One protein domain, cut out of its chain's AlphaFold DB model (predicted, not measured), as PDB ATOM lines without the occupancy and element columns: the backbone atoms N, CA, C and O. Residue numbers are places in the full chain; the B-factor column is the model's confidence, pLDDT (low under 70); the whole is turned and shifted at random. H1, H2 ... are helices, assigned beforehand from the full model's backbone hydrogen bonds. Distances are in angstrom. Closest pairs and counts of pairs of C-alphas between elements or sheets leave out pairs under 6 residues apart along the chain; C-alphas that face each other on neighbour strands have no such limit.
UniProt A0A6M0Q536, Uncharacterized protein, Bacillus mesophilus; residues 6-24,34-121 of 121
ATOM      1  N   PHE A   6      57.040  52.671  42.856       80.75
ATOM      2  CA  PHE A   6      56.727  51.963  41.609       80.75
ATOM      3  C   PHE A   6      55.318  52.271  41.066       80.75
ATOM      4  O   PHE A   6      55.123  52.378  39.862       80.75
ATOM      5  N   GLU A   7      54.336  52.445  41.952       83.69
ATOM      6  CA  GLU A   7      52.957  52.792  41.589       83.69
ATOM      7  C   GLU A   7      52.872  54.211  41.020       83.69
ATOM      8  O   GLU A   7      52.156  54.446  40.051       83.69
ATOM      9  N   ILE A   8      53.653  55.137  41.581       87.19
ATOM     10  CA  ILE A   8      53.759  56.517  41.094       87.19
ATOM     11  C   ILE A   8      54.358  56.537  39.685       87.19
ATOM     12  O   ILE A   8      53.816  57.198  38.804       87.19
ATOM     13  N   VAL A   9      55.428  55.769  39.448       87.50
ATOM     14  CA  VAL A   9      56.033  55.644  38.110       87.50
ATOM     15  C   VAL A   9      55.011  55.120  37.103       87.50
ATOM     16  O   VAL A   9      54.873  55.696  36.031       87.50
ATOM     17  N   ILE A  10      54.249  54.080  37.459       86.00
ATOM     18  CA  ILE A  10      53.187  53.548  36.593       86.00
ATOM     19  C   ILE A  10      52.160  54.633  36.254       86.00
ATOM     20  O   ILE A  10      51.845  54.814  35.082       86.00
ATOM     21  N   ILE A  11      51.665  55.372  37.250       88.19
ATOM     22  CA  ILE A  11      50.683  56.448  37.050       88.19
ATOM     23  C   ILE A  11      51.221  57.513  36.087       88.19
ATOM     24  O   ILE A  11      50.525  57.893  35.146       88.19
ATOM     25  N   ILE A  12      52.466  57.958  36.280       89.06
ATOM     26  CA  ILE A  12      53.107  58.956  35.413       89.06
ATOM     27  C   ILE A  12      53.216  58.432  33.978       89.06
ATOM     28  O   ILE A  12      52.847  59.136  33.039       89.06
ATOM     29  N   VAL A  13      53.669  57.187  33.798       87.38
ATOM     30  CA  VAL A  13      53.802  56.571  32.471       87.38
ATOM     31  C   VAL A  13      52.439  56.448  31.784       87.38
ATOM     32  O   VAL A  13      52.323  56.811  30.618       87.38
ATOM     33  N   PHE A  14      51.394  56.012  32.496       86.00
ATOM     34  CA  PHE A  14      50.032  55.984  31.954       86.00
ATOM     35  C   PHE A  14      49.546  57.380  31.561       86.00
ATOM     36  O   PHE A  14      49.006  57.541  30.473       86.00
ATOM     37  N   THR A  15      49.779  58.392  32.399       89.94
ATOM     38  CA  THR A  15      49.397  59.782  32.094       89.94
ATOM     39  C   THR A  15      50.033  60.250  30.792       89.94
ATOM     40  O   THR A  15      49.343  60.781  29.927       89.94
ATOM     41  N   LEU A  16      51.344  60.036  30.644       86.69
ATOM     42  CA  LEU A  16      52.099  60.444  29.462       86.69
ATOM     43  C   LEU A  16      51.640  59.694  28.211       86.69
ATOM     44  O   LEU A  16      51.481  60.316  27.165       86.69
ATOM     45  N   LEU A  17      51.385  58.387  28.319       84.81
ATOM     46  CA  LEU A  17      50.874  57.578  27.209       84.81
ATOM     47  C   LEU A  17      49.499  58.061  26.742       84.81
ATOM     48  O   LEU A  17      49.297  58.250  25.546       84.81
ATOM     49  N   PHE A  18      48.574  58.306  27.672       86.12
ATOM     50  CA  PHE A  18      47.251  58.834  27.336       86.12
ATOM     51  C   PHE A  18      47.332  60.260  26.783       86.12
ATOM     52  O   PHE A  18      46.626  60.581  25.834       86.12
ATOM     53  N   ALA A  19      48.215  61.108  27.320       85.94
ATOM     54  CA  ALA A  19      48.411  62.460  26.804       85.94
ATOM     55  C   ALA A  19      48.961  62.431  25.370       85.94
ATOM     56  O   ALA A  19      48.504  63.187  24.519       85.94
ATOM     57  N   TYR A  20      49.901  61.527  25.086       82.88
ATOM     58  CA  TYR A  20      50.430  61.322  23.740       82.88
ATOM     59  C   TYR A  20      49.348  60.827  22.770       82.88
ATOM     60  O   TYR A  20      49.276  61.293  21.635       82.88
ATOM     61  N   ASP A  21      48.494  59.907  23.221       82.94
ATOM     62  CA  ASP A  21      47.413  59.347  22.410       82.94
ATOM     63  C   ASP A  21      46.288  60.354  22.102       82.94
ATOM     64  O   ASP A  21      45.815  60.394  20.967       82.94
ATOM     65  N   TYR A  22      45.883  61.167  23.085       85.62
ATOM     66  CA  TYR A  22      44.773  62.128  22.975       85.62
ATOM     67  C   TYR A  22      45.180  63.490  22.398       85.62
ATOM     68  O   TYR A  22      44.329  64.234  21.912       85.62
ATOM     69  N   PHE A  23      46.472  63.836  22.432       84.56
ATOM     70  CA  PHE A  23      46.993  65.091  21.882       84.56
ATOM     71  C   PHE A  23      48.056  64.852  20.790       84.56
ATOM     72  O   PHE A  23      49.183  65.360  20.891       84.56
ATOM     73  N   PRO A  24      47.698  64.155  19.687       73.25
ATOM     74  CA  PRO A  24      48.608  63.773  18.605       73.25
ATOM     75  C   PRO A  24      49.096  64.954  17.746       73.25
ATOM     76  O   PRO A  24      49.919  64.766  16.858       73.25
ATOM     77  N   GLN A  34      51.440  54.846  16.086       67.25
ATOM     78  CA  GLN A  34      50.137  54.707  16.749       67.25
ATOM     79  C   GLN A  34      49.739  53.245  17.009       67.25
ATOM     80  O   GLN A  34      49.242  52.918  18.083       67.25
ATOM     81  N   GLY A  35      50.055  52.330  16.087       67.88
ATOM     82  CA  GLY A  35      49.754  50.900  16.243       67.88
ATOM     83  C   GLY A  35      50.462  50.207  17.419       67.88
ATOM     84  O   GLY A  35      50.050  49.121  17.816       67.88
ATOM     85  N   ILE A  36      51.506  50.816  17.997       72.44
ATOM     86  CA  ILE A  36      52.313  50.222  19.078       72.44
ATOM     87  C   ILE A  36      51.871  50.735  20.464       72.44
ATOM     88  O   ILE A  36      52.117  50.084  21.479       72.44
ATOM     89  N   LEU A  37      51.151  51.857  20.543       76.75
ATOM     90  CA  LEU A  37      50.697  52.426  21.822       76.75
ATOM     91  C   LEU A  37      49.731  51.500  22.568       76.75
ATOM     92  O   LEU A  37      49.910  51.270  23.763       76.75
ATOM     93  N   ILE A  38      48.758  50.912  21.865       75.19
ATOM     94  CA  ILE A  38      47.808  49.956  22.452       75.19
ATOM     95  C   ILE A  38      48.538  48.767  23.101       75.19
ATOM     96  O   ILE A  38      48.327  48.534  24.296       75.19
ATOM     97  N   PRO A  39      49.420  48.020  22.397       77.44
ATOM     98  CA  PRO A  39      50.132  46.908  23.016       77.44
ATOM     99  C   PRO A  39      51.087  47.349  24.135       77.44
ATOM    100  O   PRO A  39      51.259  46.591  25.089       77.44
ATOM    101  N   ILE A  40      51.653  48.564  24.095       80.75
ATOM    102  CA  ILE A  40      52.449  49.114  25.208       80.75
ATOM    103  C   ILE A  40      51.579  49.326  26.452       80.75
ATOM    104  O   ILE A  40      51.951  48.891  27.541       80.75
ATOM    105  N   ILE A  41      50.414  49.959  26.300       78.81
ATOM    106  CA  ILE A  41      49.479  50.234  27.398       78.81
ATOM    107  C   ILE A  41      48.974  48.918  28.003       78.81
ATOM    108  O   ILE A  41      49.022  48.739  29.223       78.81
ATOM    109  N   LEU A  42      48.567  47.962  27.163       78.00
ATOM    110  CA  LEU A  42      48.166  46.618  27.595       78.00
ATOM    111  C   LEU A  42      49.307  45.875  28.296       78.00
ATOM    112  O   LEU A  42      49.104  45.304  29.370       78.00
ATOM    113  N   GLY A  43      50.511  45.904  27.721       81.25
ATOM    114  CA  GLY A  43      51.701  45.284  28.293       81.25
ATOM    115  C   GLY A  43      52.041  45.856  29.667       81.25
ATOM    116  O   GLY A  43      52.291  45.095  30.602       81.25
ATOM    117  N   LEU A  44      51.965  47.178  29.830       81.12
ATOM    118  CA  LEU A  44      52.205  47.858  31.103       81.12
ATOM    119  C   LEU A  44      51.154  47.486  32.158       81.12
ATOM    120  O   LEU A  44      51.491  47.265  33.324       81.12
ATOM    121  N   LEU A  45      49.889  47.363  31.749       76.00
ATOM    122  CA  LEU A  45      48.785  46.970  32.623       76.00
ATOM    123  C   LEU A  45      48.960  45.525  33.114       76.00
ATOM    124  O   LEU A  45      48.902  45.264  34.318       76.00
ATOM    125  N   LEU A  46      49.281  44.594  32.208       79.00
ATOM    126  CA  LEU A  46      49.593  43.203  32.552       79.00
ATOM    127  C   LEU A  46      50.848  43.100  33.426       79.00
ATOM    128  O   LEU A  46      50.842  42.381  34.427       79.00
ATOM    129  N   PHE A  47      51.901  43.848  33.099       80.06
ATOM    130  CA  PHE A  47      53.135  43.883  33.878       80.06
ATOM    131  C   PHE A  47      52.886  44.384  35.304       80.06
ATOM    132  O   PHE A  47      53.331  43.747  36.261       80.06
ATOM    133  N   SER A  48      52.106  45.459  35.477       74.25
ATOM    134  CA  SER A  48      51.732  45.971  36.802       74.25
ATOM    135  C   SER A  48      51.024  44.913  37.655       74.25
ATOM    136  O   SER A  48      51.186  44.911  38.879       74.25
ATOM    137  N   LEU A  49      50.219  44.046  37.040       70.12
ATOM    138  CA  LEU A  49      49.469  43.004  37.737       70.12
ATOM    139  C   LEU A  49      50.353  41.801  38.078       70.12
ATOM    140  O   LEU A  49      50.355  41.333  39.221       70.12
ATOM    141  N   LEU A  50      51.142  41.327  37.112       72.50
ATOM    142  CA  LEU A  50      52.053  40.195  37.291       72.50
ATOM    143  C   LEU A  50      53.151  40.514  38.309       72.50
ATOM    144  O   LEU A  50      53.413  39.701  39.193       72.50
ATOM    145  N   TYR A  51      53.728  41.718  38.258       73.12
ATOM    146  CA  TYR A  51      54.778  42.144  39.183       73.12
ATOM    147  C   TYR A  51      54.314  42.092  40.646       73.12
ATOM    148  O   TYR A  51      55.021  41.583  41.520       73.12
ATOM    149  N   LYS A  52      53.089  42.558  40.925       67.81
ATOM    150  CA  LYS A  52      52.529  42.513  42.283       67.81
ATOM    151  C   LYS A  52      52.202  41.098  42.752       67.81
ATOM    152  O   LYS A  52      52.390  40.803  43.932       67.81
ATOM    153  N   LYS A  53      51.755  40.232  41.840       64.69
ATOM    154  CA  LYS A  53      51.488  38.818  42.129       64.69
ATOM    155  C   LYS A  53      52.770  38.067  42.507       64.69
ATOM    156  O   LYS A  53      52.745  37.278  43.446       64.69
ATOM    157  N   THR A  54      53.889  38.344  41.833       62.72
ATOM    158  CA  THR A  54      55.190  37.705  42.108       62.72
ATOM    159  C   THR A  54      55.781  38.123  43.454       62.72
ATOM    160  O   THR A  54      56.417  37.318  44.126       62.72
ATOM    161  N   LYS A  55      55.545  39.362  43.902       63.31
ATOM    162  CA  LYS A  55      56.142  39.898  45.137       63.31
ATOM    163  C   LYS A  55      55.404  39.495  46.430       63.31
ATOM    164  O   LYS A  55      55.636  40.105  47.468       63.31
ATOM    165  N   ASN A  56      54.508  38.501  46.360       61.78
ATOM    166  CA  ASN A  56      53.703  37.979  47.477       61.78
ATOM    167  C   ASN A  56      52.989  39.086  48.287       61.78
ATOM    168  O   ASN A  56      52.848  39.026  49.507       61.78
ATOM    169  N   ILE A  57      52.587  40.155  47.593       65.75
ATOM    170  CA  ILE A  57      51.863  41.275  48.191       65.75
ATOM    171  C   ILE A  57      50.457  40.783  48.537       65.75
ATOM    172  O   ILE A  57      49.849  40.058  47.750       65.75
ATOM    173  N   ASN A  58      49.936  41.200  49.697       74.38
ATOM    174  CA  ASN A  58      48.596  40.840  50.154       74.38
ATOM    175  C   ASN A  58      47.578  41.014  49.012       74.38
ATOM    176  O   ASN A  58      47.470  42.087  48.416       74.38
ATOM    177  N   SER A  59      46.824  39.958  48.718       73.25
ATOM    178  CA  SER A  59      45.818  39.904  47.653       73.25
ATOM    179  C   SER A  59      44.805  41.055  47.745       73.25
ATOM    180  O   SER A  59      44.360  41.577  46.723       73.25
ATOM    181  N   LYS A  60      44.532  41.553  48.959       77.50
ATOM    182  CA  LYS A  60      43.711  42.750  49.203       77.50
ATOM    183  C   LYS A  60      44.355  44.055  48.710       77.50
ATOM    184  O   LYS A  60      43.646  44.934  48.223       77.50
ATOM    185  N   GLU A  61      45.676  44.208  48.816       78.62
ATOM    186  CA  GLU A  61      46.403  45.366  48.264       78.62
ATOM    187  C   GLU A  61      46.472  45.321  46.736       78.62
ATOM    188  O   GLU A  61      46.388  46.368  46.091       78.62
ATOM    189  N   ILE A  62      46.607  44.125  46.151       78.38
ATOM    190  CA  ILE A  62      46.595  43.941  44.692       78.38
ATOM    191  C   ILE A  62      45.235  44.363  44.130       78.38
ATOM    192  O   ILE A  62      45.187  45.181  43.214       78.38
ATOM    193  N   LEU A  63      44.143  43.908  44.751       78.31
ATOM    194  CA  LEU A  63      42.783  44.308  44.393       78.31
ATOM    195  C   LEU A  63      42.555  45.814  44.486       78.31
ATOM    196  O   LEU A  63      42.072  46.424  43.535       78.31
ATOM    197  N   LYS A  64      42.918  46.429  45.622       84.38
ATOM    198  CA  LYS A  64      42.768  47.880  45.811       84.38
ATOM    199  C   LYS A  64      43.517  48.664  44.738       84.38
ATOM    200  O   LYS A  64      42.988  49.641  44.223       84.38
ATOM    201  N   TRP A  65      44.722  48.220  44.384       82.94
ATOM    202  CA  TRP A  65      45.505  48.835  43.318       82.94
ATOM    203  C   TRP A  65      44.883  48.660  41.942       82.94
ATOM    204  O   TRP A  65      44.831  49.620  41.187       82.94
ATOM    205  N   GLN A  66      44.384  47.468  41.622       82.19
ATOM    206  CA  GLN A  66      43.755  47.222  40.331       82.19
ATOM    207  C   GLN A  66      42.490  48.072  40.147       82.19
ATOM    208  O   GLN A  66      42.294  48.658  39.083       82.19
ATOM    209  N   ILE A  67      41.671  48.196  41.197       84.75
ATOM    210  CA  ILE A  67      40.502  49.087  41.207       84.75
ATOM    211  C   ILE A  67      40.950  50.542  41.033       84.75
ATOM    212  O   ILE A  67      40.437  51.228  40.155       84.75
ATOM    213  N   ALA A  68      41.933  50.999  41.816       87.62
ATOM    214  CA  ALA A  68      42.446  52.364  41.726       87.62
ATOM    215  C   ALA A  68      42.985  52.693  40.325       87.62
ATOM    216  O   ALA A  68      42.654  53.742  39.785       87.62
ATOM    217  N   LEU A  69      43.756  51.786  39.715       84.38
ATOM    218  CA  LEU A  69      44.307  51.961  38.372       84.38
ATOM    219  C   LEU A  69      43.202  51.989  37.306       84.38
ATOM    220  O   LEU A  69      43.243  52.821  36.408       84.38
ATOM    221  N   THR A  70      42.197  51.117  37.419       85.50
ATOM    222  CA  THR A  70      41.070  51.077  36.472       85.50
ATOM    223  C   THR A  70      40.269  52.378  36.534       85.50
ATOM    224  O   THR A  70      40.006  52.991  35.503       85.50
ATOM    225  N   VAL A  71      39.940  52.846  37.742       89.19
ATOM    226  CA  VAL A  71      39.254  54.133  37.945       89.19
ATOM    227  C   VAL A  71      40.105  55.293  37.430       89.19
ATOM    228  O   VAL A  71      39.582  56.203  36.800       89.19
ATOM    229  N   TYR A  72      41.418  55.245  37.654       89.38
ATOM    230  CA  TYR A  72      42.344  56.260  37.171       89.38
ATOM    231  C   TYR A  72      42.396  56.340  35.639       89.38
ATOM    232  O   TYR A  72      42.378  57.436  35.088       89.38
ATOM    233  N   ILE A  73      42.398  55.197  34.947       86.75
ATOM    234  CA  ILE A  73      42.344  55.148  33.479       86.75
ATOM    235  C   ILE A  73      41.030  55.751  32.968       86.75
ATOM    236  O   ILE A  73      41.060  56.609  32.090       86.75
ATOM    237  N   LEU A  74      39.887  55.374  33.551       88.62
ATOM    238  CA  LEU A  74      38.583  55.953  33.192       88.62
ATOM    239  C   LEU A  74      38.535  57.467  33.431       88.62
ATOM    240  O   LEU A  74      37.964  58.214  32.632       88.62
ATOM    241  N   PHE A  75      39.148  57.922  34.524       91.44
ATOM    242  CA  PHE A  75      39.283  59.339  34.830       91.44
ATOM    243  C   PHE A  75      40.141  60.062  33.786       91.44
ATOM    244  O   PHE A  75      39.714  61.100  33.294       91.44
ATOM    245  N   LEU A  76      41.303  59.514  33.409       89.56
ATOM    246  CA  LEU A  76      42.160  60.087  32.364       89.56
ATOM    247  C   LEU A  76      41.438  60.181  31.022       89.56
ATOM    248  O   LEU A  76      41.477  61.237  30.399       89.56
ATOM    249  N   MET A  77      40.752  59.111  30.610       88.19
ATOM    250  CA  MET A  77      39.935  59.108  29.395       88.19
ATOM    251  C   MET A  77      38.916  60.245  29.420       88.19
ATOM    252  O   MET A  77      38.895  61.078  28.525       88.19
ATOM    253  N   SER A  78      38.125  60.332  30.493       88.94
ATOM    254  CA  SER A  78      37.102  61.375  30.643       88.94
ATOM    255  C   SER A  78      37.713  62.774  30.635       88.94
ATOM    256  O   SER A  78      37.219  63.665  29.950       88.94
ATOM    257  N   LEU A  79      38.803  62.970  31.379       91.94
ATOM    258  CA  LEU A  79      39.485  64.253  31.492       91.94
ATOM    259  C   LEU A  79      40.031  64.712  30.138       91.94
ATOM    260  O   LEU A  79      39.809  65.855  29.751       91.94
ATOM    261  N   PHE A  80      40.723  63.836  29.409       88.56
ATOM    262  CA  PHE A  80      41.306  64.185  28.116       88.56
ATOM    263  C   PHE A  80      40.255  64.354  27.020       88.56
ATOM    264  O   PHE A  80      40.400  65.272  26.218       88.56
ATOM    265  N   THR A  81      39.156  63.592  27.045       87.50
ATOM    266  CA  THR A  81      37.996  63.852  26.178       87.50
ATOM    267  C   THR A  81      37.388  65.233  26.451       87.50
ATOM    268  O   THR A  81      37.149  65.988  25.514       87.50
ATOM    269  N   ILE A  82      37.176  65.611  27.720       88.25
ATOM    270  CA  ILE A  82      36.609  66.930  28.081       88.25
ATOM    271  C   ILE A  82      37.543  68.077  27.675       88.25
ATOM    272  O   ILE A  82      37.077  69.143  27.279       88.25
ATOM    273  N   LEU A  83      38.860  67.861  27.732       88.69
ATOM    274  CA  LEU A  83      39.862  68.823  27.260       88.69
ATOM    275  C   LEU A  83      39.928  68.943  25.724       88.69
ATOM    276  O   LEU A  83      40.774  69.674  25.211       88.69
ATOM    277  N   GLY A  84      39.048  68.253  24.990       82.94
ATOM    278  CA  GLY A  84      38.992  68.280  23.528       82.94
ATOM    279  C   GLY A  84      40.066  67.425  22.858       82.94
ATOM    280  O   GLY A  84      40.338  67.609  21.674       82.94
ATOM    281  N   GLY A  85      40.702  66.523  23.609       83.31
ATOM    282  CA  GLY A  85      41.602  65.523  23.055       83.31
ATOM    283  C   GLY A  85      40.817  64.433  22.329       83.31
ATOM    284  O   GLY A  85      39.826  63.916  22.847       83.31
ATOM    285  N   GLU A  86      41.293  64.052  21.149       80.56
ATOM    286  CA  GLU A  86      40.759  62.931  20.379       80.56
ATOM    287  C   GLU A  86      41.791  61.809  20.389       80.56
ATOM    288  O   GLU A  86      42.938  61.998  19.975       80.56
ATOM    289  N   SER A  87      41.388  60.636  20.882       80.00
ATOM    290  CA  SER A  87      42.266  59.468  20.902       80.00
ATOM    291  C   SER A  87      42.592  59.036  19.477       80.00
ATOM    292  O   SER A  87      41.715  58.629  18.716       80.00
ATOM    293  N   SER A  88      43.874  59.084  19.131       74.62
ATOM    294  CA  SER A  88      44.343  58.718  17.796       74.62
ATOM    295  C   SER A  88      44.427  57.209  17.564       74.62
ATOM    296  O   SER A  88      44.332  56.748  16.428       74.62
ATOM    297  N   THR A  89      44.577  56.429  18.634       71.31
ATOM    298  CA  THR A  89      44.577  54.962  18.577       71.31
ATOM    299  C   THR A  89      43.203  54.345  18.801       71.31
ATOM    300  O   THR A  89      43.042  53.132  18.677       71.31
ATOM    301  N   GLY A  90      42.197  55.163  19.115       71.50
ATOM    302  CA  GLY A  90      40.866  54.687  19.454       71.50
ATOM    303  C   GLY A  90      40.773  54.132  20.876       71.50
ATOM    304  O   GLY A  90      39.898  53.327  21.149       71.50
ATOM    305  N   LEU A  91      41.620  54.549  21.816       74.75
ATOM    306  CA  LEU A  91      41.395  54.376  23.256       74.75
ATOM    307  C   LEU A  91      40.386  55.407  23.798       74.75
ATOM    308  O   LEU A  91      40.608  56.033  24.836       74.75
ATOM    309  N   SER A  92      39.271  55.590  23.091       79.44
ATOM    310  CA  SER A  92      38.146  56.444  23.477       79.44
ATOM    311  C   SER A  92      36.948  55.609  23.927       79.44
ATOM    312  O   SER A  92      36.890  54.397  23.710       79.44
ATOM    313  N   PHE A  93      35.968  56.259  24.559       78.94
ATOM    314  CA  PHE A  93      34.714  55.607  24.954       78.94
ATOM    315  C   PHE A  93      33.904  55.063  23.771       78.94
ATOM    316  O   PHE A  93      33.092  54.158  23.962       78.94
ATOM    317  N   ASP A  94      34.156  55.575  22.567       79.06
ATOM    318  CA  ASP A  94      33.474  55.164  21.340       79.06
ATOM    319  C   ASP A  94      34.021  53.852  20.762       79.06
ATOM    320  O   ASP A  94      33.416  53.270  19.865       79.06
ATOM    321  N   ASN A  95      35.160  53.362  21.263       80.50
ATOM    322  CA  ASN A  95      35.764  52.136  20.763       80.50
ATOM    323  C   ASN A  95      35.357  50.912  21.590       80.50
ATOM    324  O   ASN A  95      35.594  50.823  22.798       80.50
ATOM    325  N   GLU A  96      34.827  49.906  20.900       79.00
ATOM    326  CA  GLU A  96      34.432  48.610  21.457       79.00
ATOM    327  C   GLU A  96      35.585  47.892  22.187       79.00
ATOM    328  O   GLU A  96      35.368  47.237  23.210       79.00
ATOM    329  N   LEU A  97      36.830  48.055  21.722       77.44
ATOM    330  CA  LEU A  97      38.013  47.433  22.327       77.44
ATOM    331  C   LEU A  97      38.249  47.899  23.767       77.44
ATOM    332  O   LEU A  97      38.648  47.098  24.616       77.44
ATOM    333  N   VAL A  98      37.982  49.171  24.072       78.06
ATOM    334  CA  VAL A  98      38.151  49.716  25.425       78.06
ATOM    335  C   VAL A  98      37.200  49.024  26.398       78.06
ATOM    336  O   VAL A  98      37.611  48.610  27.484       78.06
ATOM    337  N   TRP A  99      35.951  48.817  25.986       82.31
ATOM    338  CA  TRP A  99      34.954  48.118  26.790       82.31
ATOM    339  C   TRP A  99      35.335  46.660  27.044       82.31
ATOM    340  O   TRP A  99      35.184  46.182  28.170       82.31
ATOM    341  N   ILE A 100      35.915  45.974  26.053       81.06
ATOM    342  CA  ILE A 100      36.447  44.612  26.225       81.06
ATOM    343  C   ILE A 100      37.555  44.592  27.287       81.06
ATOM    344  O   ILE A 100      37.537  43.746  28.184       81.06
ATOM    345  N   VAL A 101      38.500  45.537  27.235       79.06
ATOM    346  CA  VAL A 101      39.598  45.629  28.213       79.06
ATOM    347  C   VAL A 101      39.073  45.949  29.617       79.06
ATOM    348  O   VAL A 101      39.518  45.336  30.592       79.06
ATOM    349  N   ILE A 102      38.097  46.854  29.740       81.12
ATOM    350  CA  ILE A 102      37.451  47.181  31.020       81.12
ATOM    351  C   ILE A 102      36.741  45.950  31.589       81.12
ATOM    352  O   ILE A 102      36.965  45.605  32.751       81.12
ATOM    353  N   LEU A 103      35.934  45.249  30.786       84.44
ATOM    354  CA  LEU A 103      35.242  44.025  31.202       84.44
ATOM    355  C   LEU A 103      36.230  42.946  31.648       84.44
ATOM    356  O   LEU A 103      36.028  42.305  32.682       84.44
ATOM    357  N   PHE A 104      37.333  42.779  30.920       80.25
ATOM    358  CA  PHE A 104      38.388  41.849  31.301       80.25
ATOM    359  C   PHE A 104      39.061  42.249  32.625       80.25
ATOM    360  O   PHE A 104      39.288  41.390  33.482       80.25
ATOM    361  N   SER A 105      39.322  43.543  32.844       76.50
ATOM    362  CA  SER A 105      39.835  44.048  34.125       76.50
ATOM    363  C   SER A 105      38.856  43.763  35.268       76.50
ATOM    364  O   SER A 105      39.257  43.227  36.303       76.50
ATOM    365  N   LEU A 106      37.560  44.022  35.067       82.06
ATOM    366  CA  LEU A 106      36.509  43.719  36.044       82.06
ATOM    367  C   LEU A 106      36.435  42.220  36.357       82.06
ATOM    368  O   LEU A 106      36.353  41.839  37.526       82.06
ATOM    369  N   PHE A 107      36.539  41.357  35.345       82.12
ATOM    370  CA  PHE A 107      36.579  39.906  35.532       82.12
ATOM    371  C   PHE A 107      37.785  39.464  36.371       82.12
ATOM    372  O   PHE A 107      37.669  38.613  37.258       82.12
ATOM    373  N   GLN A 108      38.956  40.064  36.144       77.06
ATOM    374  CA  GLN A 108      40.135  39.794  36.961       77.06
ATOM    375  C   GLN A 108      39.973  40.274  38.405       77.06
ATOM    376  O   GLN A 108      40.335  39.529  39.321       77.06
ATOM    377  N   ILE A 109      39.410  41.469  38.613       79.75
ATOM    378  CA  ILE A 109      39.083  41.998  39.945       79.75
ATOM    379  C   ILE A 109      38.136  41.027  40.658       79.75
ATOM    380  O   ILE A 109      38.400  40.634  41.792       79.75
ATOM    381  N   TYR A 110      37.082  40.563  39.984       82.19
ATOM    382  CA  TYR A 110      36.132  39.602  40.543       82.19
ATOM    383  C   TYR A 110      36.808  38.281  40.945       82.19
ATOM    384  O   TYR A 110      36.635  37.793  42.065       82.19
ATOM    385  N   ASN A 111      37.651  37.724  40.071       79.62
ATOM    386  CA  ASN A 111      38.387  36.492  40.361       79.62
ATOM    387  C   ASN A 111      39.371  36.648  41.524       79.62
ATOM    388  O   ASN A 111      39.518  35.735  42.339       79.62
ATOM    389  N   GLN A 112      40.057  37.786  41.617       76.19
ATOM    390  CA  GLN A 112      40.938  38.079  42.743       76.19
ATOM    391  C   GLN A 112      40.146  38.278  44.042       76.19
ATOM    392  O   GLN A 112      40.556  37.761  45.078       76.19
ATOM    393  N   TRP A 113      38.984  38.933  43.994       79.31
ATOM    394  CA  TRP A 113      38.102  39.096  45.152       79.31
ATOM    395  C   TRP A 113      37.613  37.750  45.686       79.31
ATOM    396  O   TRP A 113      37.690  37.493  46.888       79.31
ATOM    397  N   LYS A 114      37.229  36.831  44.790       80.25
ATOM    398  CA  LYS A 114      36.877  35.454  45.158       80.25
ATOM    399  C   LYS A 114      38.031  34.723  45.856       80.25
ATOM    400  O   LYS A 114      37.790  33.977  46.802       80.25
ATOM    401  N   LYS A 115      39.280  34.941  45.422       74.31
ATOM    402  CA  LYS A 115      40.473  34.357  46.066       74.31
ATOM    403  C   LYS A 115      40.712  34.918  47.465       74.31
ATOM    404  O   LYS A 115      40.979  34.129  48.361       74.31
ATOM    405  N   VAL A 116      40.569  36.234  47.654       75.50
ATOM    406  CA  VAL A 116      40.665  36.869  48.984       75.50
ATOM    407  C   VAL A 116      39.621  36.294  49.933       75.50
ATOM    408  O   VAL A 116      39.958  35.884  51.038       75.50
ATOM    409  N   LYS A 117      38.367  36.188  49.478       73.56
ATOM    410  CA  LYS A 117      37.275  35.666  50.304       73.56
ATOM    411  C   LYS A 117      37.512  34.209  50.717       73.56
ATOM    412  O   LYS A 117      37.252  33.856  51.858       73.56
ATOM    413  N   LYS A 118      38.056  33.383  49.813       69.75
ATOM    414  CA  LYS A 118      38.397  31.978  50.094       69.75
ATOM    415  C   LYS A 118      39.595  31.814  51.042       69.75
ATOM    416  O   LYS A 118      39.682  30.788  51.692       69.75
ATOM    417  N   SER A 119      40.518  32.777  51.102       61.28
ATOM    418  CA  SER A 119      41.630  32.754  52.069       61.28
ATOM    419  C   SER A 119      41.259  33.269  53.465       61.28
ATOM    420  O   SER A 119      42.036  33.084  54.391       61.28
ATOM    421  N   GLU A 120      40.114  33.945  53.608       57.88
ATOM    422  CA  GLU A 120      39.581  34.429  54.893       57.88
ATOM    423  C   GLU A 120      38.579  33.434  55.533       57.88
ATOM    424  O   GLU A 120      37.994  33.755  56.565       57.88
ATOM    425  N   THR A 121      38.363  32.252  54.929       48.56
ATOM    426  CA  THR A 121      37.536  31.144  55.465       48.56
ATOM    427  C   THR A 121      38.421  29.959  55.810       48.56
ATOM    428  O   THR A 121      38.129  29.300  56.828       48.56
TER     429      THR A 121
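Overview. This is residues 6 to 24 and 34 to 121 of the 121 residues of an uncharacterized protein of Bacillus mesophilus (UniProt A0A6M0Q536). What shape? H1, H2 and H3 form an up-and-down bundle, and H4 packs on H3. What size? The 107 printed residues, class all helix, have four named helices. The whole is compact, with radius of gyration of the C-alphas 14.7 A and spans 49, 26 and 23 A.

Along the chain. What comes first? H1, residues 6 to 22, begins at C-alpha (56.727, 51.963, 41.609). What follows? H2 is residues 34 to 54, H3 59 to 82 and H4 96 to 119, 35.2 A long, ending at C-alpha (41.630, 32.754, 52.069).

Arrangement. What touches? H3, the hub, touches H1, H2 and H4. Its residues 59 to 70 alone touch H4, opposite ways; their closest C-alphas, of Ser 59 and Val 116, are 6.1 A apart. Backbone? Every O i to N i+4 pair is within hydrogen-bond range in H1, H3 and H4; H2 has 14 of 17.

Size, cuts and confidence. Any cut? Residues 25 to 33 are not printed, a 9.4 A C-alpha gap. Low pLDDT? Twelve residues, among them 118 to 121, are under 70.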